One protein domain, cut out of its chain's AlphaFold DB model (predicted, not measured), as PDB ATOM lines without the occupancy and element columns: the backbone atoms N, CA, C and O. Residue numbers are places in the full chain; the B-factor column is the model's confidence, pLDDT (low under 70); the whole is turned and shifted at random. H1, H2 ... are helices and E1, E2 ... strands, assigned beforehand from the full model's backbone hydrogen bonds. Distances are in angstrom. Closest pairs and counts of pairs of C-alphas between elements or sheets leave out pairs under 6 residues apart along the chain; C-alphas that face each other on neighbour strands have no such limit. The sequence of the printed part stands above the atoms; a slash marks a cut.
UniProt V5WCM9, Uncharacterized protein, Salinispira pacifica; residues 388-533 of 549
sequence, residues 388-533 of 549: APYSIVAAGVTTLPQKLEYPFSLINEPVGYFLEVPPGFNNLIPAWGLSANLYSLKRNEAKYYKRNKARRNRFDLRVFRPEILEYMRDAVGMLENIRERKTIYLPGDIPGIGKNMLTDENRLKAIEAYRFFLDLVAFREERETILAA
ATOM      1  N   ALA A 388     329.153 276.825 335.861       98.38
ATOM      2  CA  ALA A 388     329.437 275.551 335.209       98.38
ATOM      3  C   ALA A 388     330.859 275.048 335.543       98.38
ATOM      4  O   ALA A 388     331.620 274.710 334.627       98.38
ATOM      5  N   PRO A 389     331.256 274.989 336.832       98.12
ATOM      6  CA  PRO A 389     332.592 274.551 337.215       98.12
ATOM      7  C   PRO A 389     332.848 273.108 336.765       98.12
ATOM      8  O   PRO A 389     331.924 272.308 336.645       98.12
ATOM      9  N   TYR A 390     334.111 272.779 336.512       98.12
ATOM     10  CA  TYR A 390     334.608 271.480 336.060       98.12
ATOM     11  C   TYR A 390     334.016 271.010 334.726       98.12
ATOM     12  O   TYR A 390     334.034 269.815 334.422       98.12
ATOM     13  N   SER A 391     333.500 271.944 333.924       98.50
ATOM     14  CA  SER A 391     332.989 271.652 332.588       98.50
ATOM     15  C   SER A 391     334.100 271.610 331.543       98.50
ATOM     16  O   SER A 391     335.145 272.244 331.678       98.50
ATOM     17  N   ILE A 392     333.864 270.873 330.467       98.69
ATOM     18  CA  ILE A 392     334.818 270.662 329.385       98.69
ATOM     19  C   ILE A 392     334.216 271.181 328.086       98.69
ATOM     20  O   ILE A 392     333.111 270.789 327.714       98.69
ATOM     21  N   VAL A 393     334.967 272.012 327.369       98.50
ATOM     22  CA  VAL A 393     334.742 272.250 325.939       98.50
ATOM     23  C   VAL A 393     335.583 271.221 325.195       98.50
ATOM     24  O   VAL A 393     336.804 271.205 325.351       98.50
ATOM     25  N   ALA A 394     334.953 270.314 324.450       98.31
ATOM     26  CA  ALA A 394     335.672 269.236 323.780       98.31
ATOM     27  C   ALA A 394     336.627 269.765 322.695       98.31
ATOM     28  O   ALA A 394     336.538 270.912 322.247       98.31
ATOM     29  N   ALA A 395     337.560 268.912 322.275       97.56
ATOM     30  CA  ALA A 395     338.501 269.256 321.220       97.56
ATOM     31  C   ALA A 395     337.772 269.616 319.912       97.56
ATOM     32  O   ALA A 395     336.764 268.997 319.580       97.56
ATOM     33  N   GLY A 396     338.268 270.625 319.196       96.56
ATOM     34  CA  GLY A 396     337.706 271.106 317.928       96.56
ATOM     35  C   GLY A 396     336.370 271.854 318.039       96.56
ATOM     36  O   GLY A 396     335.894 272.414 317.052       96.56
ATOM     37  N   VAL A 397     335.762 271.923 319.227       97.38
ATOM     38  CA  VAL A 397     334.456 272.564 319.405       97.38
ATOM     39  C   VAL A 397     334.582 274.078 319.339       97.38
ATOM     40  O   VAL A 397     335.360 274.690 320.068       97.38
ATOM     41  N   THR A 398     333.746 274.700 318.512       96.12
ATOM     42  CA  THR A 398     333.514 276.145 318.554       96.12
ATOM     43  C   THR A 398     332.230 276.429 319.314       96.12
ATOM     44  O   THR A 398     331.160 275.992 318.887       96.12
ATOM     45  N   THR A 399     332.323 277.189 320.400       96.12
ATOM     46  CA  THR A 399     331.146 277.671 321.117       96.12
ATOM     47  C   THR A 399     330.635 278.976 320.522       96.12
ATOM     48  O   THR A 399     331.394 279.795 320.000       96.12
ATOM     49  N   LEU A 400     329.323 279.189 320.599       94.69
ATOM     50  CA  LEU A 400     328.722 280.499 320.367       94.69
ATOM     51  C   LEU A 400     328.738 281.330 321.662       94.69
ATOM     52  O   LEU A 400     328.836 280.754 322.745       94.69
ATOM     53  N   PRO A 401     328.567 282.664 321.574       94.44
ATOM     54  CA  PRO A 401     328.461 283.506 322.761       94.44
ATOM     55  C   PRO A 401     327.300 283.061 323.655       94.44
ATOM     56  O   PRO A 401     326.160 283.015 323.172       94.44
ATOM     57  N   GLN A 402     327.570 282.688 324.907       95.81
ATOM     58  CA  GLN A 402     326.601 281.977 325.746       95.81
ATOM     59  C   GLN A 402     326.855 282.083 327.254       95.81
ATOM     60  O   GLN A 402     327.963 282.364 327.705       95.81
ATOM     61  N   LYS A 403     325.815 281.762 328.028       97.75
ATOM     62  CA  LYS A 403     325.878 281.518 329.471       97.75
ATOM     63  C   LYS A 403     325.502 280.062 329.754       97.75
ATOM     64  O   LYS A 403     324.441 279.634 329.302       97.75
ATOM     65  N   LEU A 404     326.342 279.332 330.485       98.38
ATOM     66  CA  LEU A 404     326.085 277.955 330.923       98.38
ATOM     67  C   LEU A 404     326.065 277.883 332.455       98.38
ATOM     68  O   LEU A 404     326.964 278.408 333.113       98.38
ATOM     69  N   GLU A 405     325.068 277.196 333.015       98.44
ATOM     70  CA  GLU A 405     324.846 277.092 334.470       98.44
ATOM     71  C   GLU A 405     324.768 275.638 334.964       98.44
ATOM     72  O   GLU A 405     324.162 275.353 335.991       98.44
ATOM     73  N   TYR A 406     325.377 274.710 334.221       98.69
ATOM     74  CA  TYR A 406     325.380 273.282 334.535       98.69
ATOM     75  C   TYR A 406     326.796 272.802 334.888       98.69
ATOM     76  O   TYR A 406     327.643 272.716 333.993       98.69
ATOM     77  N   PRO A 407     327.082 272.482 336.163       98.50
ATOM     78  CA  PRO A 407     328.382 271.966 336.597       98.50
ATOM     79  C   PRO A 407     328.782 270.640 335.936       98.50
ATOM     80  O   PRO A 407     327.949 269.837 335.528       98.50
ATOM     81  N   PHE A 408     330.084 270.367 335.880       98.62
ATOM     82  CA  PHE A 408     330.648 269.102 335.395       98.62
ATOM     83  C   PHE A 408     330.175 268.715 333.984       98.62
ATOM     84  O   PHE A 408     330.077 267.529 333.668       98.62
ATOM     85  N   SER A 409     329.845 269.692 333.141       98.75
ATOM     86  CA  SER A 409     329.261 269.441 331.824       98.75
ATOM     87  C   SER A 409     330.314 269.100 330.775       98.75
ATOM     88  O   SER A 409     331.470 269.504 330.873       98.75
ATOM     89  N   LEU A 410     329.901 268.417 329.714       98.69
ATOM     90  CA  LEU A 410     330.655 268.320 328.468       98.69
ATOM     91  C   LEU A 410     329.901 269.068 327.365       98.69
ATOM     92  O   LEU A 410     328.737 268.769 327.111       98.69
ATOM     93  N   ILE A 411     330.572 270.014 326.708       98.69
ATOM     94  CA  ILE A 411     330.129 270.625 325.452       98.69
ATOM     95  C   ILE A 411     330.895 269.930 324.322       98.69
ATOM     96  O   ILE A 411     332.121 270.031 324.264       98.69
ATOM     97  N   ASN A 412     330.197 269.225 323.437       96.62
ATOM     98  CA  ASN A 412     330.790 268.501 322.311       96.62
ATOM     99  C   ASN A 412     330.076 268.802 320.985       96.62
ATOM    100  O   ASN A 412     329.125 269.581 320.921       96.62
ATOM    101  N   GLU A 413     330.570 268.215 319.900       93.62
ATOM    102  CA  GLU A 413     329.943 268.345 318.585       93.62
ATOM    103  C   GLU A 413     328.476 267.872 318.604       93.62
ATOM    104  O   GLU A 413     328.125 266.986 319.393       93.62
ATOM    105  N   PRO A 414     327.605 268.449 317.755       87.81
ATOM    106  CA  PRO A 414     326.213 268.026 317.655       87.81
ATOM    107  C   PRO A 414     326.100 266.523 317.387       87.81
ATOM    108  O   PRO A 414     326.762 265.990 316.502       87.81
ATOM    109  N   VAL A 415     325.211 265.844 318.113       82.88
ATOM    110  CA  VAL A 415     324.965 264.396 317.954       82.88
ATOM    111  C   VAL A 415     324.154 264.051 316.696       82.88
ATOM    112  O   VAL A 415     323.954 262.880 316.386       82.88
ATOM    113  N   GLY A 416     323.677 265.064 315.972       83.81
ATOM    114  CA  GLY A 416     322.923 264.939 314.731       83.81
ATOM    115  C   GLY A 416     322.466 266.303 314.212       83.81
ATOM    116  O   GLY A 416     322.606 267.318 314.898       83.81
ATOM    117  N   TYR A 417     321.909 266.319 313.001       83.06
ATOM    118  CA  TYR A 417     321.270 267.502 312.425       83.06
ATOM    119  C   TYR A 417     319.763 267.423 312.646       83.06
ATOM    120  O   TYR A 417     319.094 266.551 312.094       83.06
ATOM    121  N   PHE A 418     319.242 268.350 313.440       88.06
ATOM    122  CA  PHE A 418     317.819 268.485 313.731       88.06
ATOM    123  C   PHE A 418     317.346 269.824 313.179       88.06
ATOM    124  O   PHE A 418     318.021 270.836 313.373       88.06
ATOM    125  N   LEU A 419     316.223 269.834 312.462       88.38
ATOM    126  CA  LEU A 419     315.749 271.027 311.753       88.38
ATOM    127  C   LEU A 419     315.409 272.167 312.727       88.38
ATOM    128  O   LEU A 419     315.566 273.340 312.402       88.38
ATOM    129  N   GLU A 420     314.969 271.807 313.928       88.62
ATOM    130  CA  GLU A 420     314.643 272.712 315.020       88.62
ATOM    131  C   GLU A 420     315.874 273.289 315.743       88.62
ATOM    132  O   GLU A 420     315.741 274.287 316.451       88.62
ATOM    133  N   VAL A 421     317.067 272.701 315.575       94.00
ATOM    134  CA  VAL A 421     318.294 273.148 316.252       94.00
ATOM    135  C   VAL A 421     318.998 274.207 315.397       94.00
ATOM    136  O   VAL A 421     319.405 273.916 314.269       94.00
ATOM    137  N   PRO A 422     319.200 275.438 315.908       94.19
ATOM    138  CA  PRO A 422     319.878 276.474 315.142       94.19
ATOM    139  C   PRO A 422     321.321 276.085 314.768       94.19
ATOM    140  O   PRO A 422     322.026 275.469 315.575       94.19
ATOM    141  N   PRO A 423     321.815 276.498 313.584       91.44
ATOM    142  CA  PRO A 423     323.187 276.228 313.174       91.44
ATOM    143  C   PRO A 423     324.221 276.710 314.198       91.44
ATOM    144  O   PRO A 423     324.147 277.829 314.712       91.44
ATOM    145  N   GLY A 424     325.222 275.868 314.459       91.06
ATOM    146  CA  GLY A 424     326.318 276.171 315.380       91.06
ATOM    147  C   GLY A 424     326.007 275.934 316.859       91.06
ATOM    148  O   GLY A 424     326.892 276.157 317.680       91.06
ATOM    149  N   PHE A 425     324.799 275.480 317.213       96.56
ATOM    150  CA  PHE A 425     324.541 274.966 318.559       96.56
ATOM    151  C   PHE A 425     325.344 273.686 318.771       96.56
ATOM    152  O   PHE A 425     325.373 272.833 317.889       96.56
ATOM    153  N   ASN A 426     325.995 273.553 319.923       97.62
ATOM    154  CA  ASN A 426     326.731 272.339 320.284       97.62
ATOM    155  C   ASN A 426     325.809 271.343 321.007       97.62
ATOM    156  O   ASN A 426     324.678 271.684 321.349       97.62
ATOM    157  N   ASN A 427     326.273 270.125 321.276       97.69
ATOM    158  CA  ASN A 427     325.570 269.207 322.170       97.69
ATOM    159  C   ASN A 427     326.087 269.366 323.608       97.69
ATOM    160  O   ASN A 427     327.293 269.441 323.846       97.69
ATOM    161  N   LEU A 428     325.162 269.432 324.565       98.56
ATOM    162  CA  LEU A 428     325.458 269.529 325.990       98.56
ATOM    163  C   LEU A 428     325.148 268.204 326.691       98.56
ATOM    164  O   LEU A 428     324.057 267.650 326.557       98.56
ATOM    165  N   ILE A 429     326.094 267.742 327.507       98.56
ATOM    166  CA  ILE A 429     325.916 266.617 328.429       98.56
ATOM    167  C   ILE A 429     326.197 267.115 329.854       98.56
ATOM    168  O   ILE A 429     327.361 267.153 330.269       98.56
ATOM    169  N   PRO A 430     325.170 267.541 330.609       98.62
ATOM    170  CA  PRO A 430     325.343 267.973 331.991       98.62
ATOM    171  C   PRO A 430     325.778 266.813 332.891       98.62
ATOM    172  O   PRO A 430     325.498 265.652 332.593       98.62
ATOM    173  N   ALA A 431     326.474 267.117 333.991       98.50
ATOM    174  CA  ALA A 431     327.000 266.123 334.934       98.50
ATOM    175  C   ALA A 431     327.919 265.038 334.322       98.50
ATOM    176  O   ALA A 431     328.224 264.046 334.987       98.50
ATOM    177  N   TRP A 432     328.398 265.202 333.084       98.50
ATOM    178  CA  TRP A 432     329.263 264.228 332.410       98.50
ATOM    179  C   TRP A 432     330.533 263.911 333.209       98.50
ATOM    180  O   TRP A 432     330.934 262.755 333.330       98.50
ATOM    181  N   GLY A 433     331.152 264.923 333.822       97.31
ATOM    182  CA  GLY A 433     332.326 264.740 334.673       97.31
ATOM    183  C   GLY A 433     332.053 263.853 335.892       97.31
ATOM    184  O   GLY A 433     332.947 263.133 336.328       97.31
ATOM    185  N   LEU A 434     330.821 263.860 336.404       97.50
ATOM    186  CA  LEU A 434     330.397 263.040 337.539       97.50
ATOM    187  C   LEU A 434     330.086 261.600 337.120       97.50
ATOM    188  O   LEU A 434     330.522 260.664 337.788       97.50
ATOM    189  N   SER A 435     329.362 261.421 336.014       94.81
ATOM    190  CA  SER A 435     328.883 260.108 335.563       94.81
ATOM    191  C   SER A 435     329.910 259.322 334.744       94.81
ATOM    192  O   SER A 435     329.957 258.099 334.840       94.81
ATOM    193  N   ALA A 436     330.755 260.003 333.964       94.56
ATOM    194  CA  ALA A 436     331.643 259.374 332.985       94.56
ATOM    195  C   ALA A 436     333.140 259.646 333.211       94.56
ATOM    196  O   ALA A 436     333.973 258.959 332.621       94.56
ATOM    197  N   ASN A 437     333.521 260.621 334.051       93.38
ATOM    198  CA  ASN A 437     334.933 260.994 334.230       93.38
ATOM    199  C   ASN A 437     335.330 261.362 335.674       93.38
ATOM    200  O   ASN A 437     336.210 262.199 335.908       93.38
ATOM    201  N   LEU A 438     334.729 260.688 336.660       92.94
ATOM    202  CA  LEU A 438     335.002 260.929 338.082       92.94
ATOM    203  C   LEU A 438     336.491 260.761 338.436       92.94
ATOM    204  O   LEU A 438     337.024 261.477 339.289       92.94
ATOM    205  N   TYR A 439     337.183 259.846 337.747       93.12
ATOM    206  CA  TYR A 439     338.623 259.636 337.900       93.12
ATOM    207  C   TYR A 439     339.421 260.927 337.679       93.12
ATOM    208  O   TYR A 439     340.290 261.255 338.489       93.12
ATOM    209  N   SER A 440     339.123 261.690 336.620       91.56
ATOM    210  CA  SER A 440     339.858 262.925 336.327       91.56
ATOM    211  C   SER A 440     339.645 263.986 337.402       91.56
ATOM    212  O   SER A 440     340.614 264.639 337.789       91.56
ATOM    213  N   LEU A 441     338.424 264.107 337.938       93.31
ATOM    214  CA  LEU A 441     338.116 265.024 339.041       93.31
ATOM    215  C   LEU A 441     338.943 264.684 340.287       93.31
ATOM    216  O   LEU A 441     339.626 265.548 340.835       93.31
ATOM    217  N   LYS A 442     338.967 263.407 340.689       93.19
ATOM    218  CA  LYS A 442     339.731 262.954 341.866       93.19
ATOM    219  C   LYS A 442     341.240 263.045 341.672       93.19
ATOM    220  O   LYS A 442     341.963 263.436 342.587       93.19
ATOM    221  N   ARG A 443     341.726 262.745 340.466       93.62
ATOM    222  CA  ARG A 443     343.138 262.915 340.110       93.62
ATOM    223  C   ARG A 443     343.560 264.381 340.194       93.62
ATOM    224  O   ARG A 443     344.664 264.665 340.653       93.62
ATOM    225  N   ASN A 444     342.715 265.300 339.734       93.00
ATOM    226  CA  ASN A 444     342.993 266.731 339.786       93.00
ATOM    227  C   ASN A 444     342.991 267.249 341.230       93.00
ATOM    228  O   ASN A 444     343.961 267.891 341.622       93.00
ATOM    229  N   GLU A 445     342.000 266.863 342.039       93.19
ATOM    230  CA  GLU A 445     341.947 267.158 343.480       93.19
ATOM    231  C   GLU A 445     343.259 266.752 344.181       93.19
ATOM    232  O   GLU A 445     343.937 267.591 344.775       93.19
ATOM    233  N   ALA A 446     343.705 265.502 344.003       94.31
ATOM    234  CA  ALA A 446     344.972 265.014 344.555       94.31
ATOM    235  C   ALA A 446     346.203 265.790 344.044       94.31
ATOM    236  O   ALA A 446     347.153 266.033 344.796       94.31
ATOM    237  N   LYS A 447     346.206 266.203 342.767       94.06
ATOM    238  CA  LYS A 447     347.276 267.040 342.207       94.06
ATOM    239  C   LYS A 447     347.323 268.413 342.864       94.06
ATOM    240  O   LYS A 447     348.432 268.880 343.110       94.06
ATOM    241  N   TYR A 448     346.183 269.042 343.153       94.62
ATOM    242  CA  TYR A 448     346.169 270.346 343.816       94.62
ATOM    243  C   TYR A 448     346.808 270.252 345.204       94.62
ATOM    244  O   TYR A 448     347.705 271.035 345.500       94.62
ATOM    245  N   TYR A 449     346.459 269.234 346.003       94.25
ATOM    246  CA  TYR A 449     347.097 269.006 347.309       94.25
ATOM    247  C   TYR A 449     348.614 268.829 347.194       94.25
ATOM    248  O   TYR A 449     349.367 269.459 347.930       94.25
ATOM    249  N   LYS A 450     349.077 268.008 346.242       95.06
ATOM    250  CA  LYS A 450     350.513 267.748 346.047       95.06
ATOM    251  C   LYS A 450     351.285 268.974 345.549       95.06
ATOM    252  O   LYS A 450     352.465 269.117 345.855       95.06
ATOM    253  N   ARG A 451     350.656 269.809 344.720       93.69
ATOM    254  CA  ARG A 451     351.300 270.953 344.060       93.69
ATOM    255  C   ARG A 451     351.204 272.244 344.863       93.69
ATOM    256  O   ARG A 451     351.938 273.165 344.538       93.69
ATOM    257  N   ASN A 452     350.327 272.326 345.866       96.62
ATOM    258  CA  ASN A 452     350.114 273.565 346.601       96.62
ATOM    259  C   ASN A 452     351.322 273.938 347.469       96.62
ATOM    260  O   ASN A 452     351.499 273.441 348.588       96.62
ATOM    261  N   LYS A 453     352.130 274.861 346.961       95.62
ATOM    262  CA  LYS A 453     353.252 275.437 347.699       95.62
ATOM    263  C   LYS A 453     352.916 276.801 348.305       95.62
ATOM    264  O   LYS A 453     353.553 277.174 349.279       95.62
ATOM    265  N   ALA A 454     351.861 277.464 347.826       93.69
ATOM    266  CA  ALA A 454     351.418 278.770 348.316       93.69
ATOM    267  C   ALA A 454     351.164 278.785 349.833       93.69
ATOM    268  O   ALA A 454     350.679 277.798 350.411       93.69
ATOM    269  N   ARG A 455     351.511 279.905 350.476       90.38
ATOM    270  CA  ARG A 455     351.367 280.102 351.926       90.38
ATOM    271  C   ARG A 455     350.609 281.375 352.271       90.38
ATOM    272  O   ARG A 455     349.857 281.347 353.248       90.38
ATOM    273  N   ARG A 456     350.753 282.450 351.485       87.69
ATOM    274  CA  ARG A 456     349.975 283.689 351.663       87.69
ATOM    275  C   ARG A 456     348.504 283.465 351.323       87.69
ATOM    276  O   ARG A 456     347.636 283.985 352.013       87.69
ATOM    277  N   ASN A 457     348.220 282.648 350.308       89.88
ATOM    278  CA  ASN A 457     346.855 282.324 349.888       89.88
ATOM    279  C   ASN A 457     346.463 280.907 350.333       89.88
ATOM    280  O   ASN A 457     347.187 279.939 350.086       89.88
ATOM    281  N   ARG A 458     345.302 280.775 350.986       90.44
ATOM    282  CA  ARG A 458     344.751 279.488 351.438       90.44
ATOM    283  C   ARG A 458     343.588 279.073 350.551       90.44
ATOM    284  O   ARG A 458     342.765 279.898 350.179       90.44
ATOM    285  N   PHE A 459     343.502 277.779 350.258       92.31
ATOM    286  CA  PHE A 459     342.499 277.238 349.346       92.31
ATOM    287  C   PHE A 459     341.767 276.057 349.969       92.31
ATOM    288  O   PHE A 459     342.404 275.140 350.491       92.31
ATOM    289  N   ASP A 460     340.444 276.031 349.823       93.12
ATOM    290  CA  ASP A 460     339.688 274.790 349.940       93.12
ATOM    291  C   ASP A 460     339.825 274.003 348.631       93.12
ATOM    292  O   ASP A 460     339.306 274.384 347.580       93.12
ATOM    293  N   LEU A 461     340.601 272.922 348.669       93.19
ATOM    294  CA  LEU A 461     340.930 272.128 347.484       93.19
ATOM    295  C   LEU A 461     339.889 271.050 347.164       93.19
ATOM    296  O   LEU A 461     340.037 270.364 346.152       93.19
ATOM    297  N   ARG A 462     338.846 270.903 347.992       92.75
ATOM    298  CA  ARG A 462     337.765 269.940 347.761       92.75
ATOM    299  C   ARG A 462     336.985 270.312 346.507       92.75
ATOM    300  O   ARG A 462     336.691 271.482 346.296       92.75
ATOM    301  N   VAL A 463     336.590 269.321 345.712       92.81
ATOM    302  CA  VAL A 463     335.712 269.536 344.544       92.81
ATOM    303  C   VAL A 463     334.266 269.805 344.969       92.81
ATOM    304  O   VAL A 463     333.595 270.645 344.388       92.81
ATOM    305  N   PHE A 464     333.767 269.107 345.989       94.06
ATOM    306  CA  PHE A 464     332.391 269.263 346.468       94.06
ATOM    307  C   PHE A 464     332.350 270.262 347.624       94.06
ATOM    308  O   PHE A 464     332.473 269.879 348.787       94.06
ATOM    309  N   ARG A 465     332.225 271.548 347.288       94.62
ATOM    310  CA  ARG A 465     332.077 272.655 348.246       94.62
ATOM    311  C   ARG A 465     330.640 273.179 348.251       94.62
ATOM    312  O   ARG A 465     329.949 272.970 347.252       94.62
ATOM    313  N   PRO A 466     330.192 273.871 349.318       95.44
ATOM    314  CA  PRO A 466     328.810 274.340 349.438       95.44
ATOM    315  C   PRO A 466     328.277 275.050 348.185       95.44
ATOM    316  O   PRO A 466     327.207 274.696 347.701       95.44
ATOM    317  N   GLU A 467     329.073 275.946 347.597       95.88
ATOM    318  CA  GLU A 467     328.743 276.678 346.363       95.88
ATOM    319  C   GLU A 467     328.520 275.763 345.140       95.88
ATOM    320  O   GLU A 467     327.595 275.959 344.357       95.88
ATOM    321  N   ILE A 468     329.326 274.707 344.987       97.12
ATOM    322  CA  ILE A 468     329.222 273.760 343.870       97.12
ATOM    323  C   ILE A 468     328.001 272.861 344.061       97.12
ATOM    324  O   ILE A 468     327.298 272.565 343.095       97.12
ATOM    325  N   LEU A 469     327.724 272.451 345.302       98.19
ATOM    326  CA  LEU A 469     326.521 271.687 345.636       98.19
ATOM    327  C   LEU A 469     325.256 272.513 345.389       98.19
ATOM    328  O   LEU A 469     324.259 271.970 344.927       98.19
ATOM    329  N   GLU A 470     325.285 273.818 345.659       98.31
ATOM    330  CA  GLU A 470     324.194 274.732 345.315       98.31
ATOM    331  C   GLU A 470     323.963 274.781 343.801       98.31
ATOM    332  O   GLU A 470     322.845 274.531 343.360       98.31
ATOM    333  N   TYR A 471     325.017 274.938 342.991       98.50
ATOM    334  CA  TYR A 471     324.879 274.885 341.529       98.50
ATOM    335  C   TYR A 471     324.332 273.541 341.027       98.50
ATOM    336  O   TYR A 471     323.578 273.503 340.058       98.50
ATOM    337  N   MET A 472     324.674 272.427 341.681       98.69
ATOM    338  CA  MET A 472     324.097 271.117 341.360       98.69
ATOM    339  C   MET A 472     322.601 271.045 341.707       98.69
ATOM    340  O   MET A 472     321.832 270.471 340.937       98.69
ATOM    341  N   ARG A 473     322.166 271.626 342.834       98.62
ATOM    342  CA  ARG A 473     320.739 271.693 343.209       98.62
ATOM    343  C   ARG A 473     319.949 272.569 342.240       98.62
ATOM    344  O   ARG A 473     318.899 272.135 341.769       98.62
ATOM    345  N   ASP A 474     320.487 273.736 341.888       98.56
ATOM    346  CA  ASP A 474     319.914 274.627 340.873       98.56
ATOM    347  C   ASP A 474     319.766 273.897 339.532       98.56
ATOM    348  O   ASP A 474     318.707 273.940 338.904       98.56
ATOM    349  N   ALA A 475     320.806 273.167 339.115       98.56
ATOM    350  CA  ALA A 475     320.788 272.371 337.895       98.56
ATOM    351  C   ALA A 475     319.678 271.308 337.905       98.56
ATOM    352  O   ALA A 475     318.957 271.185 336.916       98.56
ATOM    353  N   VAL A 476     319.497 270.565 339.006       98.69
ATOM    354  CA  VAL A 476     318.385 269.604 339.140       98.69
ATOM    355  C   VAL A 476     317.041 270.316 339.007       98.69
ATOM    356  O   VAL A 476     316.224 269.908 338.183       98.69
ATOM    357  N   GLY A 477     316.841 271.415 339.741       98.31
ATOM    358  CA  GLY A 477     315.601 272.191 339.685       98.31
ATOM    359  C   GLY A 477     315.263 272.669 338.269       98.31
ATOM    360  O   GLY A 477     314.120 272.542 337.831       98.31
ATOM    361  N   MET A 478     316.256 273.151 337.515       98.25
ATOM    362  CA  MET A 478     316.061 273.584 336.125       98.25
ATOM    363  C   MET A 478     315.780 272.420 335.162       98.25
ATOM    364  O   MET A 478     314.925 272.559 334.289       98.25
ATOM    365  N   LEU A 479     316.457 271.275 335.306       98.50
ATOM    366  CA  LEU A 479     316.265 270.109 334.425       98.50
ATOM    367  C   LEU A 479     314.906 269.421 334.638       98.50
ATOM    368  O   LEU A 479     314.373 268.807 333.706       98.50
ATOM    369  N   GLU A 480     314.352 269.506 335.850       97.75
ATOM    370  CA  GLU A 480     313.041 268.948 336.198       97.75
ATOM    371  C   GLU A 480     311.880 269.872 335.837       97.75
ATOM    372  O   GLU A 480     310.810 269.388 335.465       97.75
ATOM    373  N   ASN A 481     312.094 271.188 335.886       96.75
ATOM    374  CA  ASN A 481     311.077 272.195 335.598       96.75
ATOM    375  C   ASN A 481     310.853 272.401 334.086       96.75
ATOM    376  O   ASN A 481     310.995 273.502 333.553       96.75
ATOM    377  N   ILE A 482     310.505 271.322 333.384       96.88
ATOM    378  CA  ILE A 482     310.121 271.349 331.971       96.88
ATOM    379  C   ILE A 482     308.606 271.522 331.820       96.88
ATOM    380  O   ILE A 482     307.821 270.970 332.587       96.88
ATOM    381  N   ARG A 483     308.177 272.245 330.780       94.00
ATOM    382  CA  ARG A 483     306.744 272.384 330.450       94.00
ATOM    383  C   ARG A 483     306.171 271.125 329.808       94.00
ATOM    384  O   ARG A 483     305.051 270.730 330.103       94.00
ATOM    385  N   GLU A 484     306.944 270.515 328.917       94.75
ATOM    386  CA  GLU A 484     306.575 269.308 328.185       94.75
ATOM    387  C   GLU A 484     307.814 268.458 327.896       94.75
ATOM    388  O   GLU A 484     308.943 268.962 327.837       94.75
ATOM    389  N   ARG A 485     307.614 267.148 327.731       96.12
ATOM    390  CA  ARG A 485     308.695 266.230 327.378       96.12
ATOM    391  C   ARG A 485     309.009 266.355 325.888       96.12
ATOM    392  O   ARG A 485     308.116 266.195 325.063       96.12
ATOM    393  N   LYS A 486     310.278 266.591 325.555       95.38
ATOM    394  CA  LYS A 486     310.775 266.721 324.179       95.38
ATOM    395  C   LYS A 486     311.937 265.772 323.965       95.38
ATOM    396  O   LYS A 486     312.637 265.454 324.915       95.38
ATOM    397  N   THR A 487     312.183 265.365 322.724       94.31
ATOM    398  CA  THR A 487     313.411 264.628 322.379       94.31
ATOM    399  C   THR A 487     314.645 265.508 322.579       94.31
ATOM    400  O   THR A 487     315.678 265.035 323.058       94.31
ATOM    401  N   ILE A 488     314.516 266.794 322.235       95.88
ATOM    402  CA  ILE A 488     315.565 267.808 322.313       95.88
ATOM    403  C   ILE A 488     315.016 269.046 323.010       95.88
ATOM    404  O   ILE A 488     313.905 269.494 322.731       95.88
ATOM    405  N   TYR A 489     315.835 269.598 323.893       97.31
ATOM    406  CA  TYR A 489     315.605 270.836 324.608       97.31
ATOM    407  C   TYR A 489     316.563 271.912 324.100       97.31
ATOM    408  O   TYR A 489     317.759 271.666 323.909       97.31
ATOM    409  N   LEU A 490     316.017 273.107 323.910       97.00
ATOM    410  CA  LEU A 490     316.723 274.331 323.551       97.00
ATOM    411  C   LEU A 490     316.640 275.351 324.703       97.00
ATOM    412  O   LEU A 490     315.928 275.126 325.683       97.00
ATOM    413  N   PRO A 491     317.332 276.502 324.620       95.94
ATOM    414  CA  PRO A 491     317.387 277.471 325.723       95.94
ATOM    415  C   PRO A 491     316.040 278.076 326.114       95.94
ATOM    416  O   PRO A 491     315.887 278.557 327.232       95.94
ATOM    417  N   GLY A 492     315.067 278.065 325.196       95.12
ATOM    418  CA  GLY A 492     313.688 278.457 325.491       95.12
ATOM    419  C   GLY A 492     312.911 277.412 326.298       95.12
ATOM    420  O   GLY A 492     311.895 277.754 326.898       95.12
ATOM    421  N   ASP A 493     313.386 276.166 326.327       97.06
ATOM    422  CA  ASP A 493     312.757 275.053 327.038       97.06
ATOM    423  C   ASP A 493     313.369 274.836 328.420       97.06
ATOM    424  O   ASP A 493     312.642 274.596 329.380       97.06
ATOM    425  N   ILE A 494     314.703 274.912 328.514       97.94
ATOM    426  CA  ILE A 494     315.452 274.740 329.760       97.94
ATOM    427  C   ILE A 494     316.447 275.903 329.897       97.94
ATOM    428  O   ILE A 494     317.367 276.027 329.080       97.94
ATOM    429  N   PRO A 495     316.308 276.760 330.925       96.88
ATOM    430  CA  PRO A 495     317.216 277.878 331.130       96.88
ATOM    431  C   PRO A 495     318.635 277.403 331.474       96.88
ATOM    432  O   PRO A 495     318.859 276.293 331.960       96.88
ATOM    433  N   GLY A 496     319.618 278.261 331.201       96.44
ATOM    434  CA  GLY A 496     321.013 278.036 331.583       96.44
ATOM    435  C   GLY A 496     321.774 277.007 330.740       96.44
ATOM    436  O   GLY A 496     322.951 276.793 331.017       96.44
ATOM    437  N   ILE A 497     321.164 276.364 329.725       97.75
ATOM    438  CA  ILE A 497     321.865 275.352 328.902       97.75
ATOM    439  C   ILE A 497     322.797 275.983 327.862       97.75
ATOM    440  O   ILE A 497     323.467 275.257 327.141       97.75
ATOM    441  N   GLY A 498     322.863 277.315 327.769       97.06
ATOM    442  CA  GLY A 498     323.669 278.028 326.773       97.06
ATOM    443  C   GLY A 498     323.192 277.799 325.338       97.06
ATOM    444  O   GLY A 498     322.101 277.303 325.119       97.06
ATOM    445  N   LYS A 499     323.983 278.156 324.325       97.19
ATOM    446  CA  LYS A 499     323.635 277.908 322.911       97.19
ATOM    447  C   LYS A 499     323.977 276.469 322.523       97.19
ATOM    448  O   LYS A 499     324.811 276.223 321.658       97.19
ATOM    449  N   ASN A 500     323.335 275.535 323.214       97.94
ATOM    450  CA  ASN A 500     323.505 274.103 323.048       97.94
ATOM    451  C   ASN A 500     322.135 273.427 322.912       97.94
ATOM    452  O   ASN A 500     321.117 273.958 323.357       97.94
ATOM    453  N   MET A 501     322.128 272.244 322.312       96.94
ATOM    454  CA  MET A 501     321.029 271.290 322.395       96.94
ATOM    455  C   MET A 501     321.268 270.316 323.555       96.94
ATOM    456  O   MET A 501     322.408 269.937 323.834       96.94
ATOM    457  N   LEU A 502     320.189 269.887 324.205       97.69
ATOM    458  CA  LEU A 502     320.205 268.865 325.252       97.69
ATOM    459  C   LEU A 502     319.184 267.779 324.913       97.69
ATOM    460  O   LEU A 502     318.010 268.081 324.721       97.69
ATOM    461  N   THR A 503     319.597 266.516 324.851       96.94
ATOM    462  CA  THR A 503     318.659 265.399 324.653       96.94
ATOM    463  C   THR A 503     317.963 265.024 325.961       96.94
ATOM    464  O   THR A 503     318.532 265.186 327.044       96.94
ATOM    465  N   ASP A 504     316.754 264.468 325.880       97.31
ATOM    466  CA  ASP A 504     316.043 263.971 327.070       97.31
ATOM    467  C   ASP A 504     316.822 262.882 327.815       97.31
ATOM    468  O   ASP A 504     316.827 262.837 329.043       97.31
ATOM    469  N   GLU A 505     317.540 262.037 327.077       96.88
ATOM    470  CA  GLU A 505     318.406 261.012 327.657       96.88
ATOM    471  C   GLU A 505     319.506 261.635 328.530       96.88
ATOM    472  O   GLU A 505     319.691 261.236 329.682       96.88
ATOM    473  N   ASN A 506     320.207 262.649 328.012       97.81
ATOM    474  CA  ASN A 506     321.252 263.347 328.758       97.81
ATOM    475  C   ASN A 506     320.669 264.157 329.924       97.81
ATOM    476  O   ASN A 506     321.294 264.229 330.981       97.81
ATOM    477  N   ARG A 507     319.461 264.718 329.772       98.44
ATOM    478  CA  ARG A 507     318.730 265.409 330.846       98.44
ATOM    479  C   ARG A 507     318.456 264.477 332.028       98.44
ATOM    480  O   ARG A 507     318.776 264.824 333.162       98.44
ATOM    481  N   LEU A 508     317.902 263.292 331.768       98.44
ATOM    482  CA  LEU A 508     317.575 262.313 332.809       98.44
ATOM    483  C   LEU A 508     318.835 261.766 333.496       98.44
ATOM    484  O   LEU A 508     318.895 261.747 334.725       98.44
ATOM    485  N   LYS A 509     319.871 261.416 332.720       98.44
ATOM    486  CA  LYS A 509     321.177 260.987 333.255       98.44
ATOM    487  C   LYS A 509     321.818 262.052 334.147       98.44
ATOM    488  O   LYS A 509     322.428 261.724 335.163       98.44
ATOM    489  N   ALA A 510     321.682 263.326 333.782       98.69
ATOM    490  CA  ALA A 510     322.204 264.422 334.583       98.69
ATOM    491  C   ALA A 510     321.480 264.565 335.928       98.69
ATOM    492  O   ALA A 510     322.143 264.707 336.952       98.69
ATOM    493  N   ILE A 511     320.142 264.492 335.938       98.75
ATOM    494  CA  ILE A 511     319.342 264.537 337.174       98.75
ATOM    495  C   ILE A 511     319.756 263.402 338.118       98.75
ATOM    496  O   ILE A 511     319.995 263.645 339.301       98.75
ATOM    497  N   GLU A 512     319.873 262.181 337.591       98.62
ATOM    498  CA  GLU A 512     320.309 261.009 338.356       98.62
ATOM    499  C   GLU A 512     321.704 261.219 338.962       98.62
ATOM    500  O   GLU A 512     321.887 261.057 340.170       98.62
ATOM    501  N   ALA A 513     322.673 261.652 338.150       98.56
ATOM    502  CA  ALA A 513     324.038 261.884 338.605       98.56
ATOM    503  C   ALA A 513     324.111 262.980 339.679       98.56
ATOM    504  O   ALA A 513     324.725 262.772 340.725       98.56
ATOM    505  N   TYR A 514     323.476 264.137 339.467       98.69
ATOM    506  CA  TYR A 514     323.496 265.209 340.461       98.69
ATOM    507  C   TYR A 514     322.881 264.768 341.787       98.69
ATOM    508  O   TYR A 514     323.507 264.985 342.824       98.69
ATOM    509  N   ARG A 515     321.712 264.113 341.765       98.50
ATOM    510  CA  ARG A 515     321.065 263.591 342.978       98.50
ATOM    511  C   ARG A 515     321.959 262.612 343.719       98.50
ATOM    512  O   ARG A 515     322.213 262.813 344.900       98.50
ATOM    513  N   PHE A 516     322.522 261.638 343.007       98.25
ATOM    514  CA  PHE A 516     323.425 260.661 343.604       98.25
ATOM    515  C   PHE A 516     324.587 261.329 344.354       98.25
ATOM    516  O   PHE A 516     324.895 260.950 345.483       98.25
ATOM    517  N   PHE A 517     325.234 262.335 343.757       97.75
ATOM    518  CA  PHE A 517     326.358 263.015 344.406       97.75
ATOM    519  C   PHE A 517     325.930 263.987 345.511       97.75
ATOM    520  O   PHE A 517     326.665 264.119 346.489       97.75
ATOM    521  N   LEU A 518     324.765 264.631 345.396       98.19
ATOM    522  CA  LEU A 518     324.186 265.434 346.477       98.19
ATOM    523  C   LEU A 518     323.917 264.564 347.711       98.19
ATOM    524  O   LEU A 518     324.367 264.905 348.805       98.19
ATOM    525  N   ASP A 519     323.277 263.412 347.515       97.62
ATOM    526  CA  ASP A 519     322.986 262.453 348.580       97.62
ATOM    527  C   ASP A 519     324.280 261.874 349.160       97.62
ATOM    528  O   ASP A 519     324.466 261.841 350.374       97.62
ATOM    529  N   LEU A 520     325.235 261.481 348.309       95.00
ATOM    530  CA  LEU A 520     326.528 260.949 348.746       95.00
ATOM    531  C   LEU A 520     327.290 261.931 349.645       95.00
ATOM    532  O   LEU A 520     327.950 261.504 350.596       95.00
ATOM    533  N   VAL A 521     327.254 263.226 349.327       94.38
ATOM    534  CA  VAL A 521     327.910 264.251 350.145       94.38
ATOM    535  C   VAL A 521     327.165 264.437 351.465       94.38
ATOM    536  O   VAL A 521     327.816 264.379 352.507       94.38
ATOM    537  N   ALA A 522     325.834 264.535 351.438       94.00
ATOM    538  CA  ALA A 522     325.019 264.634 352.651       94.00
ATOM    539  C   ALA A 522     325.248 263.442 353.600       94.00
ATOM    540  O   ALA A 522     325.533 263.634 354.782       94.00
ATOM    541  N   PHE A 523     325.253 262.211 353.075       94.69
ATOM    542  CA  PHE A 523     325.543 261.006 353.860       94.69
ATOM    543  C   PHE A 523     326.946 261.018 354.473       94.69
ATOM    544  O   PHE A 523     327.146 260.529 355.585       94.69
ATOM    545  N   ARG A 524     327.947 261.548 353.761       91.62
ATOM    546  CA  ARG A 524     329.309 261.667 354.300       91.62
ATOM    547  C   ARG A 524     329.365 262.678 355.438       91.62
ATOM    548  O   ARG A 524     329.960 262.364 356.461       91.62
ATOM    549  N   GLU A 525     328.749 263.844 355.281       90.38
ATOM    550  CA  GLU A 525     328.705 264.885 356.316       90.38
ATOM    551  C   GLU A 525     327.979 264.407 357.582       90.38
ATOM    552  O   GLU A 525     328.469 264.607 358.698       90.38
ATOM    553  N   GLU A 526     326.860 263.700 357.419       91.25
ATOM    554  CA  GLU A 526     326.131 263.085 358.530       91.25
ATOM    555  C   GLU A 526     326.977 262.010 359.227       91.25
ATOM    556  O   GLU A 526     327.114 262.018 360.452       91.25
ATOM    557  N   ARG A 527     327.633 261.130 358.457       90.75
ATOM    558  CA  ARG A 527     328.537 260.109 359.005       90.75
ATOM    559  C   ARG A 527     329.674 260.727 359.819       90.75
ATOM    560  O   ARG A 527     329.953 260.242 360.912       90.75
ATOM    561  N   GLU A 528     330.336 261.768 359.312       88.94
ATOM    562  CA  GLU A 528     331.418 262.444 360.046       88.94
ATOM    563  C   GLU A 528     330.900 263.087 361.342       88.94
ATOM    564  O   GLU A 528     331.558 263.008 362.379       88.94
ATOM    565  N   THR A 529     329.687 263.642 361.320       88.75
ATOM    566  CA  THR A 529     329.038 264.223 362.502       88.75
ATOM    567  C   THR A 529     328.735 263.153 363.558       88.75
ATOM    568  O   THR A 529     329.019 263.352 364.741       88.75
ATOM    569  N   ILE A 530     328.227 261.986 363.147       89.12
ATOM    570  CA  ILE A 530     327.987 260.837 364.038       89.12
ATOM    571  C   ILE A 530     329.305 260.321 364.639       89.12
ATOM    572  O   ILE A 530     329.374 260.067 365.843       89.12
ATOM    573  N   LEU A 531     330.369 260.195 363.837       87.38
ATOM    574  CA  LEU A 531     331.687 259.751 364.314       87.38
ATOM    575  C   LEU A 531     332.319 260.755 365.298       87.38
ATOM    576  O   LEU A 531     332.914 260.351 366.304       87.38
ATOM    577  N   ALA A 532     332.149 262.057 365.060       84.62
ATOM    578  CA  ALA A 532     332.584 263.106 365.981       84.62
ATOM    579  C   ALA A 532     331.795 263.074 367.307       84.62
ATOM    580  O   ALA A 532     332.382 263.185 368.384       84.62
ATOM    581  N   ALA A 533     330.481 262.837 367.259       80.62
ATOM    582  CA  ALA A 533     329.648 262.692 368.456       80.62
ATOM    583  C   ALA A 533     329.966 261.410 369.256       80.62
ATOM    584  O   ALA A 533     329.954 261.419 370.489       80.62
TER     585      ALA A 533
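Overview. This is residues 388 to 533 of the 549 residues of an uncharacterized protein of Salinispira pacifica (UniProt V5WCM9). A long helix, H4, runs from the edge of a small three-stranded sheet past H3, which packs beside it, and ends as a free arm, residues 522 to 533. H2 points away from this body, and residues 453 to 458 after it also stick out. The printed part has 146 residues with four named helices and three named strands, in the order E1 E2 H1 H2 H3 E3 H4; it is mostly helix, and its mixed sheet runs E1 E2 E3. It is only just compact, close to loose, with a radius of gyration of the C-alphas of 17.2 A and spans of 56 by 33 by 23 A.

Arrangement. E1, residues 410 to 412, and E2, residues 426 to 429, form an antiparallel hairpin; N 410 and O 429 are within hydrogen-bond range at 2.9 A. E3, residues 500 to 503, is parallel to E2, with N 501 and O 426 at 2.8 A. Between these parallel neighbours come H1, residues 432 to 435, H2, residues 438 to 451, and H3, residues 466 to 480: a strand-helix-strand unit. H1 and H2 are close but not clearly touching, the closest C-alphas being Gly 433 and Leu 441, 7.3 A. H4, residues 504 to 533, only grazes the sheet with residues 505 to 510. Its residues 510 to 517 touch H1, the closest C-alphas being Ser 435 and Ala 513, 6.0 A. Its residues 507 to 518 touch H3, closest at C-alphas Val 476 and Ile 511, 5.5 A, at a steep tilt of 36 degrees, only just beyond shallow, opposite ways. H2 and H4 are apart. In H2, H3 and H4 every O i to N i+4 pair is within hydrogen-bond range; H1 is too short for one.

Along the chain. E1 begins at C-alpha 410 (330.655, 268.320, 328.468). H2 measures 20.0 A, H3 21.3 A and H4 43.6 A from first to last C-alpha; H4 ends at C-alpha 533 (329.648, 262.692, 368.456).

Size, cuts and confidence. The C-alphas farthest apart, of Leu 419 and Ala 533, are 59.0 A apart. The printed part has no cut. The links E1 to E2, H2 to H3 and H3 to E3 are long. No printed residue is under 70 in pLDDT.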